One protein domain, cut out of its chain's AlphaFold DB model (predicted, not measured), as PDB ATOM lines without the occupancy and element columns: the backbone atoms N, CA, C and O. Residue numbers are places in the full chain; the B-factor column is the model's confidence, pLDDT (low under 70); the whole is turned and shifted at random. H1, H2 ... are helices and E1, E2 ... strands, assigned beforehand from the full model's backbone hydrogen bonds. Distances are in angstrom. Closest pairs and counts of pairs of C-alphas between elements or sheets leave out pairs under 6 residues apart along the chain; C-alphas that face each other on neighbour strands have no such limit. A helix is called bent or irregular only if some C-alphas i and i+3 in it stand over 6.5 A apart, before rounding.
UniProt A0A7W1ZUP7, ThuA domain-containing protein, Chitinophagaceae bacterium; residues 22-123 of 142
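This is residues 22 to 123 of the 142 residues of the protein "ThuA domain-containing protein" of Chitinophagaceae bacterium (UniProt A0A7W1ZUP7). A twisted slab of four parallel strands has the long helix H1 running along one face, while H2 and H3 make a small helical group on the side away from H1, and H5 sits at the E4 side of the slab. The loops after E1 and E3 run on beyond the strands' last residues, where the short H4 directly follows E4. The printed part has 102 residues, with five named helices and four named strands in the order E1 H1 E2 H2 E3 H3 E4 H4 H5; the sheet runs E2 E1 E3 E4, and the class is mixed, helices and strands. It is compact, with a radius of gyration of the C-alphas of 12.9 A and spans of 36 by 30 by 24 A.

The strands are E2, residues 53 to 57, 13.6 A long; E1, residues 22 to 25, beginning at C-alpha 22 (114.486, 174.662, 200.581); E3, residues 73 to 77, 12.2 A; and E4, residues 101 to 105, 13.7 A. H1, residues 35 to 50, is 22.1 A long and begins at C-alpha 35 (101.776, 169.818, 187.513). H3, residues 86 to 97, measures 16.4 A. H2 is residues 65 to 68 and H4 residues 106 to 109. H5, residues 116 to 122, is 10.1 A long and ends at C-alpha 122 (102.907, 187.151, 196.857). H4 is only just irregular: C-alphas 106 and 109 are 6.7 A apart.

The sheet is twisted, its C-alphas up to 4.1 A off the best plane. E1 and E2 are parallel at 16 degrees, with N 24 and O 55 at 2.8 A; E1 and E3 at 29 degrees, with N 75 and O 23 at 2.8 A; E3 and E4 at 13 degrees, with N 76 and O 103 at 2.8 A. E1, H1, E2 and E3, H3, E4 are strand-helix-strand units, parallel neighbours with a helix between; E2, H2, E3 is a split one, with E1 between its strands. The three crossovers are right-handed. H1 is on the sheet at a height of 8.9 A, over E1 and E3, along the strands at 5 degrees to E1 on the local plane; the two make two layers, a helix on one face of a sheet. H3 only grazes the sheet with residues 92 to 96, and touches H2 with residues 91 to 95 alone, the closest C-alphas being those of Glu 65 and Asp 91, 5.4 A. H5 only grazes the sheet with residues 121 to 122. H4 and H5 only just touch, with 3 pairs of C-alphas within 8 A, the closest those of Thr 109 and Val 122, 6.4 A. H1 and H3 are apart. In H1, H3 and H5 every O i to N i+4 pair is within hydrogen-bond range; H2 and H4 are too short for such a pair.

The C-alphas farthest apart are those of Gln 49 and Asp 114, 37.6 A. The printed part has no cut, and no link is long. The mean pLDDT of the printed part is 97.7, and no printed residue is under 70.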
ATOM      1  N   VAL A  22     115.837 174.312 201.046       98.81
ATOM      2  CA  VAL A  22     114.486 174.662 200.581       98.81
ATOM      3  C   VAL A  22     113.434 173.784 201.257       98.81
ATOM      4  O   VAL A  22     113.583 172.565 201.290       98.81
ATOM      5  N   LEU A  23     112.357 174.384 201.765       98.88
ATOM      6  CA  LEU A  23     111.132 173.662 202.117       98.88
ATOM      7  C   LEU A  23     110.142 173.799 200.959       98.88
ATOM      8  O   LEU A  23     109.556 174.860 200.770       98.88
ATOM      9  N   GLY A  24     109.971 172.744 200.166       98.81
ATOM     10  CA  GLY A  24     108.947 172.664 199.130       98.81
ATOM     11  C   GLY A  24     107.603 172.273 199.734       98.81
ATOM     12  O   GLY A  24     107.421 171.131 200.141       98.81
ATOM     13  N   PHE A  25     106.654 173.197 199.764       98.88
ATOM     14  CA  PHE A  25     105.304 172.986 200.262       98.88
ATOM     15  C   PHE A  25     104.307 172.930 199.107       98.88
ATOM     16  O   PHE A  25     104.322 173.778 198.219       98.88
ATOM     17  N   SER A  26     103.455 171.908 199.091       98.69
ATOM     18  CA  SER A  26     102.526 171.660 197.976       98.69
ATOM     19  C   SER A  26     101.153 171.176 198.434       98.69
ATOM     20  O   SER A  26     100.471 170.456 197.702       98.69
ATOM     21  N   LYS A  27     100.762 171.527 199.665       98.62
ATOM     22  CA  LYS A  27      99.408 171.278 200.159       98.62
ATOM     23  C   LYS A  27      98.414 172.107 199.348       98.62
ATOM     24  O   LYS A  27      98.709 173.232 198.964       98.62
ATOM     25  N   THR A  28      97.249 171.542 199.095       98.12
ATOM     26  CA  THR A  28      96.152 172.178 198.366       98.12
ATOM     27  C   THR A  28      94.879 171.901 199.140       98.12
ATOM     28  O   THR A  28      94.634 170.732 199.447       98.12
ATOM     29  N   GLU A  29      94.069 172.917 199.411       95.75
ATOM     30  CA  GLU A  29      92.645 172.706 199.659       95.75
ATOM     31  C   GLU A  29      91.887 172.938 198.334       95.75
ATOM     32  O   GLU A  29      92.315 173.721 197.485       95.75
ATOM     33  N   SER A  30      90.799 172.200 198.098       90.81
ATOM     34  CA  SER A  30      90.055 172.196 196.823       90.81
ATOM     35  C   SER A  30      90.841 171.652 195.607       90.81
ATOM     36  O   SER A  30      91.002 170.433 195.480       90.81
ATOM     37  N   PHE A  31      91.277 172.499 194.665       93.50
ATOM     38  CA  PHE A  31      91.743 172.052 193.351       93.50
ATOM     39  C   PHE A  31      93.182 171.528 193.366       93.50
ATOM     40  O   PHE A  31      94.124 172.183 193.808       93.50
ATOM     41  N   ARG A  32      93.379 170.336 192.792       96.88
ATOM     42  CA  ARG A  32      94.684 169.680 192.739       96.88
ATOM     43  C   ARG A  32      95.322 169.795 191.360       96.88
ATOM     44  O   ARG A  32      94.913 169.131 190.409       96.88
ATOM     45  N   HIS A  33      96.413 170.547 191.281       96.06
ATOM     46  CA  HIS A  33      97.182 170.702 190.052       96.06
ATOM     47  C   HIS A  33      98.011 169.447 189.728       96.06
ATOM     48  O   HIS A  33      98.900 169.051 190.486       96.06
ATOM     49  N   GLY A  34      97.788 168.845 188.553       95.44
ATOM     50  CA  GLY A  34      98.586 167.703 188.073       95.44
ATOM     51  C   GLY A  34     100.076 168.029 187.871       95.44
ATOM     52  O   GLY A  34     100.932 167.151 187.988       95.44
ATOM     53  N   SER A  35     100.406 169.306 187.649       96.88
ATOM     54  CA  SER A  35     101.776 169.818 187.513       96.88
ATOM     55  C   SER A  35     102.610 169.696 188.790       96.88
ATOM     56  O   SER A  35     103.835 169.791 188.715       96.88
ATOM     57  N   ILE A  36     102.000 169.444 189.953       98.12
ATOM     58  CA  ILE A  36     102.726 169.339 191.226       98.12
ATOM     59  C   ILE A  36     103.724 168.183 191.205       98.12
ATOM     60  O   ILE A  36     104.860 168.362 191.639       98.12
ATOM     61  N   ALA A  37     103.345 167.024 190.658       98.06
ATOM     62  CA  ALA A  37     104.257 165.885 190.541       98.06
ATOM     63  C   ALA A  37     105.505 166.258 189.722       98.06
ATOM     64  O   ALA A  37     106.634 166.064 190.172       98.06
ATOM     65  N   ILE A  38     105.298 166.907 188.575       98.19
ATOM     66  CA  ILE A  38     106.375 167.361 187.687       98.19
ATOM     67  C   ILE A  38     107.219 168.463 188.340       98.19
ATOM     68  O   ILE A  38     108.443 168.466 188.210       98.19
ATOM     69  N   GLY A  39     106.598 169.379 189.083       98.12
ATOM     70  CA  GLY A  39     107.298 170.428 189.821       98.12
ATOM     71  C   GLY A  39     108.207 169.871 190.920       98.12
ATOM     72  O   GLY A  39     109.344 170.322 191.058       98.12
ATOM     73  N   LYS A  40     107.752 168.848 191.657       98.56
ATOM     74  CA  LYS A  40     108.572 168.149 192.662       98.56
ATOM     75  C   LYS A  40     109.779 167.475 192.011       98.56
ATOM     76  O   LYS A  40     110.902 167.649 192.475       98.56
ATOM     77  N   GLU A  41     109.572 166.765 190.903       98.38
ATOM     78  CA  GLU A  41     110.670 166.164 190.136       98.38
ATOM     79  C   GLU A  41     111.666 167.210 189.624       98.38
ATOM     80  O   GLU A  41     112.877 166.992 189.681       98.38
ATOM     81  N   ALA A  42     111.179 168.351 189.130       98.25
ATOM     82  CA  ALA A  42     112.028 169.441 188.666       98.25
ATOM     83  C   ALA A  42     112.894 170.006 189.802       98.25
ATOM     84  O   ALA A  42     114.100 170.171 189.617       98.25
ATOM     85  N   LEU A  43     112.317 170.218 190.989       98.19
ATOM     86  CA  LEU A  43     113.064 170.660 192.169       98.19
ATOM     87  C   LEU A  43     114.169 169.663 192.548       98.19
ATOM     88  O   LEU A  43     115.303 170.069 192.796       98.19
ATOM     89  N   LEU A  44     113.878 168.360 192.535       98.00
ATOM     90  CA  LEU A  44     114.874 167.323 192.834       98.00
ATOM     91  C   LEU A  44     115.991 167.257 191.779       98.00
ATOM     92  O   LEU A  44     117.160 167.069 192.122       98.00
ATOM     93  N   LYS A  45     115.670 167.469 190.497       98.12
ATOM     94  CA  LYS A  45     116.683 167.606 189.435       98.12
ATOM     95  C   LYS A  45     117.585 168.818 189.681       98.12
ATOM     96  O   LYS A  45     118.799 168.709 189.527       98.12
ATOM     97  N   MET A  46     117.017 169.945 190.114       96.69
ATOM     98  CA  MET A  46     117.790 171.139 190.472       96.69
ATOM     99  C   MET A  46     118.694 170.897 191.687       96.69
ATOM    100  O   MET A  46     119.850 171.310 191.657       96.69
ATOM    101  N   VAL A  47     118.213 170.190 192.716       96.81
ATOM    102  CA  VAL A  47     119.029 169.760 193.868       96.81
ATOM    103  C   VAL A  47     120.260 168.981 193.396       96.81
ATOM    104  O   VAL A  47     121.382 169.309 193.775       96.81
ATOM    105  N   ALA A  48     120.076 167.998 192.510       96.19
ATOM    106  CA  ALA A  48     121.180 167.198 191.980       96.19
ATOM    107  C   ALA A  48     122.171 168.023 191.137       96.19
ATOM    108  O   ALA A  48     123.374 167.778 191.190       96.19
ATOM    109  N   GLN A  49     121.670 168.991 190.367       95.50
ATOM    110  CA  GLN A  49     122.479 169.809 189.463       95.50
ATOM    111  C   GLN A  49     123.262 170.918 190.178       95.50
ATOM    112  O   GLN A  49     124.382 171.226 189.777       95.50
ATOM    113  N   TYR A  50     122.665 171.547 191.192       94.38
ATOM    114  CA  TYR A  50     123.207 172.754 191.825       94.38
ATOM    115  C   TYR A  50     123.615 172.556 193.290       94.38
ATOM    116  O   TYR A  50     124.066 173.503 193.930       94.38
ATOM    117  N   HIS A  51     123.490 171.333 193.809       94.88
ATOM    118  CA  HIS A  51     124.037 170.888 195.093       94.88
ATOM    119  C   HIS A  51     123.491 171.585 196.352       94.88
ATOM    120  O   HIS A  51     124.103 171.468 197.411       94.88
ATOM    121  N   PHE A  52     122.346 172.266 196.272       96.81
ATOM    122  CA  PHE A  52     121.576 172.680 197.452       96.81
ATOM    123  C   PHE A  52     120.736 171.509 197.988       96.81
ATOM    124  O   PHE A  52     120.728 170.428 197.402       96.81
ATOM    125  N   THR A  53     119.999 171.700 199.084       98.44
ATOM    126  CA  THR A  53     119.122 170.657 199.655       98.44
ATOM    127  C   THR A  53     117.655 171.077 199.665       98.44
ATOM    128  O   THR A  53     117.342 172.261 199.779       98.44
ATOM    129  N   ALA A  54     116.739 170.113 199.556       98.44
ATOM    130  CA  ALA A  54     115.308 170.376 199.650       98.44
ATOM    131  C   ALA A  54     114.576 169.271 200.413       98.44
ATOM    132  O   ALA A  54     114.798 168.092 200.146       98.44
ATOM    133  N   ASP A  55     113.664 169.674 201.295       98.75
ATOM    134  CA  ASP A  55     112.641 168.805 201.873       98.75
ATOM    135  C   ASP A  55     111.302 169.160 201.219       98.75
ATOM    136  O   ASP A  55     110.978 170.339 201.082       98.75
ATOM    137  N   ILE A  56     110.527 168.165 200.783       98.62
ATOM    138  CA  ILE A  56     109.233 168.377 200.118       98.62
ATOM    139  C   ILE A  56     108.124 167.796 200.990       98.62
ATOM    140  O   ILE A  56     108.200 166.635 201.388       98.62
ATOM    141  N   THR A  57     107.080 168.577 201.253       98.75
ATOM    142  CA  THR A  57     105.960 168.181 202.105       98.75
ATOM    143  C   THR A  57     104.620 168.757 201.636       98.75
ATOM    144  O   THR A  57     104.537 169.710 200.854       98.75
ATOM    145  N   GLU A  58     103.552 168.139 202.120       98.75
ATOM    146  CA  GLU A  58     102.168 168.632 202.067       98.75
ATOM    147  C   GLU A  58     101.594 168.789 203.485       98.75
ATOM    148  O   GLU A  58     100.441 169.166 203.656       98.75
ATOM    149  N   ASP A  59     102.407 168.518 204.506       98.75
ATOM    150  CA  ASP A  59     102.039 168.629 205.909       98.75
ATOM    151  C   ASP A  59     102.258 170.063 206.408       98.75
ATOM    152  O   ASP A  59     103.387 170.568 206.429       98.75
ATOM    153  N   ALA A  60     101.167 170.718 206.810       98.69
ATOM    154  CA  ALA A  60     101.193 172.072 207.350       98.69
ATOM    155  C   ALA A  60     101.844 172.136 208.744       98.69
ATOM    156  O   ALA A  60     102.321 173.198 209.143       98.69
ATOM    157  N   ASP A  61     101.972 171.016 209.466       98.69
ATOM    158  CA  ASP A  61     102.663 170.972 210.763       98.69
ATOM    159  C   ASP A  61     104.173 171.230 210.636       98.69
ATOM    160  O   ASP A  61     104.856 171.526 211.620       98.69
ATOM    161  N   ALA A  62     104.704 171.242 209.408       98.75
ATOM    162  CA  ALA A  62     106.040 171.744 209.120       98.75
ATOM    163  C   ALA A  62     106.195 173.262 209.371       98.75
ATOM    164  O   ALA A  62     107.328 173.723 209.546       98.75
ATOM    165  N   PHE A  63     105.105 174.039 209.412       98.81
ATOM    166  CA  PHE A  63     105.114 175.492 209.625       98.81
ATOM    167  C   PHE A  63     105.152 175.834 211.114       98.81
ATOM    168  O   PHE A  63     104.193 176.322 211.706       98.81
ATOM    169  N   THR A  64     106.308 175.565 211.716       98.81
ATOM    170  CA  THR A  64     106.655 176.004 213.069       98.81
ATOM    171  C   THR A  64     107.936 176.817 213.033       98.81
ATOM    172  O   THR A  64     108.821 176.543 212.222       98.81
ATOM    173  N   GLU A  65     108.090 177.784 213.938       98.00
ATOM    174  CA  GLU A  65     109.305 178.606 214.001       98.00
ATOM    175  C   GLU A  65     110.592 177.760 214.109       98.00
ATOM    176  O   GLU A  65     111.583 178.032 213.430       98.00
ATOM    177  N   GLU A  66     110.579 176.707 214.931       98.38
ATOM    178  CA  GLU A  66     111.722 175.800 215.104       98.38
ATOM    179  C   GLU A  66     112.089 175.083 213.801       98.38
ATOM    180  O   GLU A  66     113.268 174.954 213.462       98.38
ATOM    181  N   ASN A  67     111.088 174.620 213.054       98.81
ATOM    182  CA  ASN A  67     111.343 173.921 211.810       98.81
ATOM    183  C   ASN A  67     111.756 174.884 210.689       98.81
ATOM    184  O   ASN A  67     112.729 174.609 209.989       98.81
ATOM    185  N   LEU A  68     111.076 176.027 210.555       98.88
ATOM    186  CA  LEU A  68     111.319 177.008 209.494       98.88
ATOM    187  C   LEU A  68     112.730 177.617 209.556       98.88
ATOM    188  O   LEU A  68     113.332 177.848 208.511       98.88
ATOM    189  N   LYS A  69     113.324 177.770 210.750       98.25
ATOM    190  CA  LYS A  69     114.718 178.236 210.933       98.25
ATOM    191  C   LYS A  69     115.777 177.390 210.218       98.25
ATOM    192  O   LYS A  69     116.898 177.853 210.026       98.25
ATOM    193  N   LYS A  70     115.451 176.153 209.838       98.56
ATOM    194  CA  LYS A  70     116.361 175.255 209.111       98.56
ATOM    195  C   LYS A  70     116.463 175.602 207.623       98.56
ATOM    196  O   LYS A  70     117.377 175.114 206.967       98.56
ATOM    197  N   TYR A  71     115.517 176.374 207.086       98.81
ATOM    198  CA  TYR A  71     115.357 176.588 205.651       98.81
ATOM    199  C   TYR A  71     115.705 178.017 205.261       98.81
ATOM    200  O   TYR A  71     115.233 178.984 205.851       98.81
ATOM    201  N   THR A  72     116.492 178.158 204.200       98.44
ATOM    202  CA  THR A  72     116.782 179.461 203.603       98.44
ATOM    203  C   THR A  72     115.599 179.985 202.799       98.44
ATOM    204  O   THR A  72     115.389 181.193 202.759       98.44
ATOM    205  N   VAL A  73     114.833 179.089 202.164       98.69
ATOM    206  CA  VAL A  73     113.673 179.443 201.337       98.69
ATOM    207  C   VAL A  73     112.520 178.479 201.594       98.69
ATOM    208  O   VAL A  73     112.721 177.264 201.638       98.69
ATOM    209  N   VAL A  74     111.304 179.009 201.685       98.88
ATOM    210  CA  VAL A  74     110.063 178.236 201.592       98.88
ATOM    211  C   VAL A  74     109.457 178.445 200.204       98.88
ATOM    212  O   VAL A  74     109.234 179.575 199.770       98.88
ATOM    213  N   LEU A  75     109.220 177.344 199.496       98.88
ATOM    214  CA  LEU A  75     108.664 177.306 198.147       98.88
ATOM    215  C   LEU A  75     107.217 176.810 198.203       98.88
ATOM    216  O   LEU A  75     106.989 175.647 198.519       98.88
ATOM    217  N   PHE A  76     106.259 177.653 197.833       98.81
ATOM    218  CA  PHE A  76     104.864 177.262 197.630       98.81
ATOM    219  C   PHE A  76     104.700 176.797 196.180       98.81
ATOM    220  O   PHE A  76     104.760 177.592 195.240       98.81
ATOM    221  N   LEU A  77     104.544 175.488 195.985       98.69
ATOM    222  CA  LEU A  77     104.492 174.835 194.678       98.69
ATOM    223  C   LEU A  77     103.052 174.440 194.326       98.69
ATOM    224  O   LEU A  77     102.622 173.330 194.640       98.69
ATOM    225  N   ASN A  78     102.347 175.325 193.612       98.06
ATOM    226  CA  ASN A  78     100.928 175.180 193.250       98.06
ATOM    227  C   ASN A  78     100.029 174.840 194.456       98.06
ATOM    228  O   ASN A  78      99.175 173.957 194.360       98.06
ATOM    229  N   THR A  79     100.248 175.498 195.593       98.50
ATOM    230  CA  THR A  79      99.278 175.478 196.695       98.50
ATOM    231  C   THR A  79      97.957 176.095 196.231       98.50
ATOM    232  O   THR A  79      97.956 176.823 195.243       98.50
ATOM    233  N   THR A  80      96.848 175.800 196.903       97.56
ATOM    234  CA  THR A  80      95.538 176.407 196.613       97.56
ATOM    235  C   THR A  80      94.733 176.559 197.890       97.56
ATOM    236  O   THR A  80      94.826 175.687 198.760       97.56
ATOM    237  N   GLU A  81      93.907 177.603 197.949       96.75
ATOM    238  CA  GLU A  81      92.956 177.888 199.028       96.75
ATOM    239  C   GLU A  81      93.640 178.066 200.407       96.75
ATOM    240  O   GLU A  81      94.766 178.559 200.479       96.75
ATOM    241  N   ASP A  82      92.954 177.752 201.511       97.69
ATOM    242  CA  ASP A  82      93.392 177.988 202.899       97.69
ATOM    243  C   ASP A  82      94.178 176.791 203.471       97.69
ATOM    244  O   ASP A  82      93.606 175.797 203.921       97.69
ATOM    245  N   VAL A  83      95.510 176.841 203.420       98.44
ATOM    246  CA  VAL A  83      96.382 175.682 203.681       98.44
ATOM    247  C   VAL A  83      97.064 175.723 205.048       98.44
ATOM    248  O   VAL A  83      97.463 174.655 205.535       98.44
ATOM    249  N   LEU A  84      97.171 176.904 205.666       98.62
ATOM    250  CA  LEU A  84      97.792 177.173 206.960       98.62
ATOM    251  C   LEU A  84      96.784 177.755 207.954       98.62
ATOM    252  O   LEU A  84      96.125 178.752 207.708       98.62
ATOM    253  N   ASN A  85      96.754 177.207 209.166       98.56
ATOM    254  CA  ASN A  85      95.958 177.796 210.241       98.56
ATOM    255  C   ASN A  85      96.599 179.093 210.799       98.56
ATOM    256  O   ASN A  85      97.794 179.331 210.597       98.56
ATOM    257  N   PRO A  86      95.880 179.894 211.615       98.62
ATOM    258  CA  PRO A  86      96.389 181.178 212.119       98.62
ATOM    259  C   PRO A  86      97.715 181.109 212.890       98.62
ATOM    260  O   PRO A  86      98.500 182.059 212.885       98.62
ATOM    261  N   ARG A  87      98.003 179.988 213.565       98.75
ATOM    262  CA  ARG A  87      99.285 179.802 214.261       98.75
ATOM    263  C   ARG A  87     100.424 179.607 213.257       98.75
ATOM    264  O   ARG A  87     101.469 180.232 213.416       98.75
ATOM    265  N   GLN A  88     100.208 178.768 212.247       98.88
ATOM    266  CA  GLN A  88     101.164 178.493 211.169       98.88
ATOM    267  C   GLN A  88     101.405 179.739 210.307       98.88
ATOM    268  O   GLN A  88     102.552 180.052 209.999       98.88
ATOM    269  N   GLN A  89     100.347 180.501 210.005       98.88
ATOM    270  CA  GLN A  89     100.434 181.813 209.364       98.88
ATOM    271  C   GLN A  89     101.362 182.745 210.156       98.88
ATOM    272  O   GLN A  89     102.344 183.247 209.615       98.88
ATOM    273  N   ALA A  90     101.135 182.898 211.466       98.88
ATOM    274  CA  ALA A  90     101.962 183.753 212.319       98.88
ATOM    275  C   ALA A  90     103.430 183.286 212.425       98.88
ATOM    276  O   ALA A  90     104.338 184.120 212.492       98.88
ATOM    277  N   ASP A  91     103.681 181.972 212.454       98.88
ATOM    278  CA  ASP A  91     105.037 181.405 212.385       98.88
ATOM    279  C   ASP A  91     105.709 181.727 211.037       98.88
ATOM    280  O   ASP A  91     106.893 182.080 211.000       98.88
ATOM    281  N   PHE A  92     104.955 181.678 209.936       98.88
ATOM    282  CA  PHE A  92     105.452 182.026 208.609       98.88
ATOM    283  C   PHE A  92     105.727 183.531 208.451       98.88
ATOM    284  O   PHE A  92     106.760 183.898 207.886       98.88
ATOM    285  N   GLU A  93     104.894 184.416 209.016       98.81
ATOM    286  CA  GLU A  93     105.186 185.859 209.027       98.81
ATOM    287  C   GLU A  93     106.514 186.148 209.717       98.81
ATOM    288  O   GLU A  93     107.348 186.880 209.180       98.81
ATOM    289  N   ARG A  94     106.735 185.544 210.894       98.81
ATOM    290  CA  ARG A  94     107.989 185.695 211.643       98.81
ATOM    291  C   ARG A  94     109.183 185.194 210.845       98.81
ATOM    292  O   ARG A  94     110.215 185.858 210.837       98.81
ATOM    293  N   TYR A  95     109.044 184.059 210.163       98.88
ATOM    294  CA  TYR A  95     110.086 183.522 209.292       98.88
ATOM    295  C   TYR A  95     110.498 184.526 208.204       98.88
ATOM    296  O   TYR A  95     111.684 184.831 208.073       98.88
ATOM    297  N   ILE A  96     109.532 185.096 207.477       98.75
ATOM    298  CA  ILE A  96     109.809 186.093 206.432       98.75
ATOM    299  C   ILE A  96     110.399 187.376 207.030       98.75
ATOM    300  O   ILE A  96     111.397 187.894 206.528       98.75
ATOM    301  N   GLN A  97     109.848 187.874 208.140       98.44
ATOM    302  CA  GLN A  97     110.351 189.072 208.826       98.44
ATOM    303  C   GLN A  97     111.779 188.896 209.370       98.44
ATOM    304  O   GLN A  97     112.526 189.870 209.456       98.44
ATOM    305  N   ALA A  98     112.180 187.666 209.702       98.31
ATOM    306  CA  ALA A  98     113.535 187.322 210.126       98.31
ATOM    307  C   ALA A  98     114.529 187.150 208.957       98.31
ATOM    308  O   ALA A  98     115.689 186.815 209.194       98.31
ATOM    309  N   GLY A  99     114.103 187.385 207.710       98.25
ATOM    310  CA  GLY A  99     114.945 187.281 206.514       98.25
ATOM    311  C   GLY A  99     114.870 185.933 205.794       98.25
ATOM    312  O   GLY A  99     115.708 185.660 204.935       98.25
ATOM    313  N   GLY A 100     113.890 185.090 206.131       98.56
ATOM    314  CA  GLY A 100     113.577 183.882 205.375       98.56
ATOM    315  C   GLY A 100     113.109 184.200 203.952       98.56
ATOM    316  O   GLY A 100     112.388 185.172 203.723       98.56
ATOM    317  N   GLY A 101     113.525 183.388 202.981       98.44
ATOM    318  CA  GLY A 101     113.135 183.555 201.584       98.44
ATOM    319  C   GLY A 101     111.777 182.929 201.265       98.44
ATOM    320  O   GLY A 101     111.410 181.892 201.815       98.44
ATOM    321  N   TYR A 102     111.061 183.515 200.308       98.62
ATOM    322  CA  TYR A 102     109.819 182.972 199.759       98.62
ATOM    323  C   TYR A 102     109.911 182.841 198.239       98.62
ATOM    324  O   TYR A 102     110.448 183.719 197.562       98.62
ATOM    325  N   ALA A 103     109.348 181.759 197.709       98.44
ATOM    326  CA  ALA A 103     109.053 181.612 196.292       98.44
ATOM    327  C   ALA A 103     107.653 181.011 196.125       98.44
ATOM    328  O   ALA A 103     107.343 179.993 196.737       98.44
ATOM    329  N   GLY A 104     106.823 181.615 195.277       98.06
ATOM    330  CA  GLY A 104     105.511 181.091 194.895       98.06
ATOM    331  C   GLY A 104     105.498 180.683 193.424       98.06
ATOM    332  O   GLY A 104     106.003 181.415 192.573       98.06
ATOM    333  N   VAL A 105     104.935 179.515 193.110       98.12
ATOM    334  CA  VAL A 105     104.798 179.014 191.736       98.12
ATOM    335  C   VAL A 105     103.328 178.800 191.397       98.12
ATOM    336  O   VAL A 105     102.638 178.036 192.075       98.12
ATOM    337  N   HIS A 106     102.895 179.419 190.292       95.38
ATOM    338  CA  HIS A 106     101.570 179.252 189.688       95.38
ATOM    339  C   HIS A 106     100.436 179.537 190.683       95.38
ATOM    340  O   HIS A 106     100.269 180.685 191.080       95.38
ATOM    341  N   ALA A 107      99.703 178.512 191.123       96.75
ATOM    342  CA  ALA A 107      98.553 178.645 192.010       96.75
ATOM    343  C   ALA A 107      98.900 179.121 193.430       96.75
ATOM    344  O   ALA A 107      98.012 179.378 194.226       96.75
ATOM    345  N   ALA A 108     100.178 179.368 193.739       97.56
ATOM    346  CA  ALA A 108     100.554 180.071 194.962       97.56
ATOM    347  C   ALA A 108      99.849 181.438 195.126       97.56
ATOM    348  O   ALA A 108      99.678 181.886 196.254       97.56
ATOM    349  N   THR A 109      99.419 182.105 194.046       96.12
ATOM    350  CA  THR A 109      98.570 183.316 194.124       96.12
ATOM    351  C   THR A 109      97.087 183.016 194.361       96.12
ATOM    352  O   THR A 109      96.319 183.922 194.646       96.12
ATOM    353  N   ASP A 110      96.665 181.766 194.217       96.25
ATOM    354  CA  ASP A 110      95.322 181.255 194.512       96.25
ATOM    355  C   ASP A 110      95.280 180.596 195.905       96.25
ATOM    356  O   ASP A 110      94.706 179.535 196.107       96.25
ATOM    357  N   THR A 111      96.016 181.152 196.864       97.25
ATOM    358  CA  THR A 111      96.250 180.569 198.193       97.25
ATOM    359  C   THR A 111      96.035 181.649 199.252       97.25
ATOM    360  O   THR A 111      96.467 182.781 199.048       97.25
ATOM    361  N   GLU A 112      95.412 181.300 200.382       97.25
ATOM    362  CA  GLU A 112      95.261 182.146 201.580       97.25
ATOM    363  C   GLU A 112      94.552 183.497 201.327       97.25
ATOM    364  O   GLU A 112      95.001 184.559 201.774       97.25
ATOM    365  N   HIS A 113      93.428 183.471 200.601       93.69
ATOM    366  CA  HIS A 113      92.657 184.669 200.215       93.69
ATOM    367  C   HIS A 113      92.198 185.527 201.410       93.69
ATOM    368  O   HIS A 113      92.184 186.757 201.324       93.69
ATOM    369  N   ASP A 114      91.896 184.898 202.552       96.12
ATOM    370  CA  ASP A 114      91.455 185.572 203.784       96.12
ATOM    371  C   ASP A 114      92.610 186.111 204.647       96.12
ATOM    372  O   ASP A 114      92.392 186.670 205.728       96.12
ATOM    373  N   TRP A 115      93.853 186.000 204.167       97.69
ATOM    374  CA  TRP A 115      95.048 186.469 204.859       97.69
ATOM    375  C   TRP A 115      95.745 187.586 204.060       97.69
ATOM    376  O   TRP A 115      96.701 187.354 203.313       97.69
ATOM    377  N   PRO A 116      95.340 188.863 204.238       96.31
ATOM    378  CA  PRO A 116      95.862 189.986 203.452       96.31
ATOM    379  C   PRO A 116      97.379 190.178 203.526       96.31
ATOM    380  O   PRO A 116      97.964 190.841 202.669       96.31
ATOM    381  N   TRP A 117      98.025 189.672 204.579       98.38
ATOM    382  CA  TRP A 117      99.480 189.699 204.683       98.38
ATOM    383  C   TRP A 117     100.135 188.830 203.608       98.38
ATOM    384  O   TRP A 117     101.055 189.308 202.944       98.38
ATOM    385  N   TYR A 118      99.611 187.627 203.358       98.38
ATOM    386  CA  TYR A 118     100.102 186.756 202.294       98.38
ATOM    387  C   TYR A 118      99.882 187.369 200.912       98.38
ATOM    388  O   TYR A 118     100.811 187.406 200.110       98.38
ATOM    389  N   GLY A 119      98.718 187.982 200.672       96.00
ATOM    390  CA  GLY A 119      98.451 188.724 199.434       96.00
ATOM    391  C   GLY A 119      99.496 189.811 199.137       96.00
ATOM    392  O   GLY A 119      99.907 189.990 197.992       96.00
ATOM    393  N   ARG A 120      99.995 190.507 200.174       96.81
ATOM    394  CA  ARG A 120     101.100 191.476 200.033       96.81
ATOM    395  C   ARG A 120     102.454 190.814 199.795       96.81
ATOM    396  O   ARG A 120     103.274 191.400 199.095       96.81
ATOM    397  N   LEU A 121     102.694 189.639 200.377       97.12
ATOM    398  CA  LEU A 121     103.916 188.866 200.159       97.12
ATOM    399  C   LEU A 121     104.008 188.366 198.711       97.12
ATOM    400  O   LEU A 121     105.036 188.555 198.066       97.12
ATOM    401  N   VAL A 122     102.942 187.739 198.206       95.25
ATOM    402  CA  VAL A 122     102.907 187.151 196.857       95.25
ATOM    403  C   VAL A 122     102.680 188.205 195.761       95.25
ATOM    404  O   VAL A 122     103.064 187.999 194.613       95.25
ATOM    405  N   GLY A 123     102.121 189.366 196.117       92.56
ATOM    406  CA  GLY A 123     101.968 190.524 195.230       92.56
ATOM    407  C   GLY A 123     100.621 190.616 194.505       92.56
ATOM    408  O   GLY A 123     100.425 191.541 193.719       92.56
TER     409      GLY A 123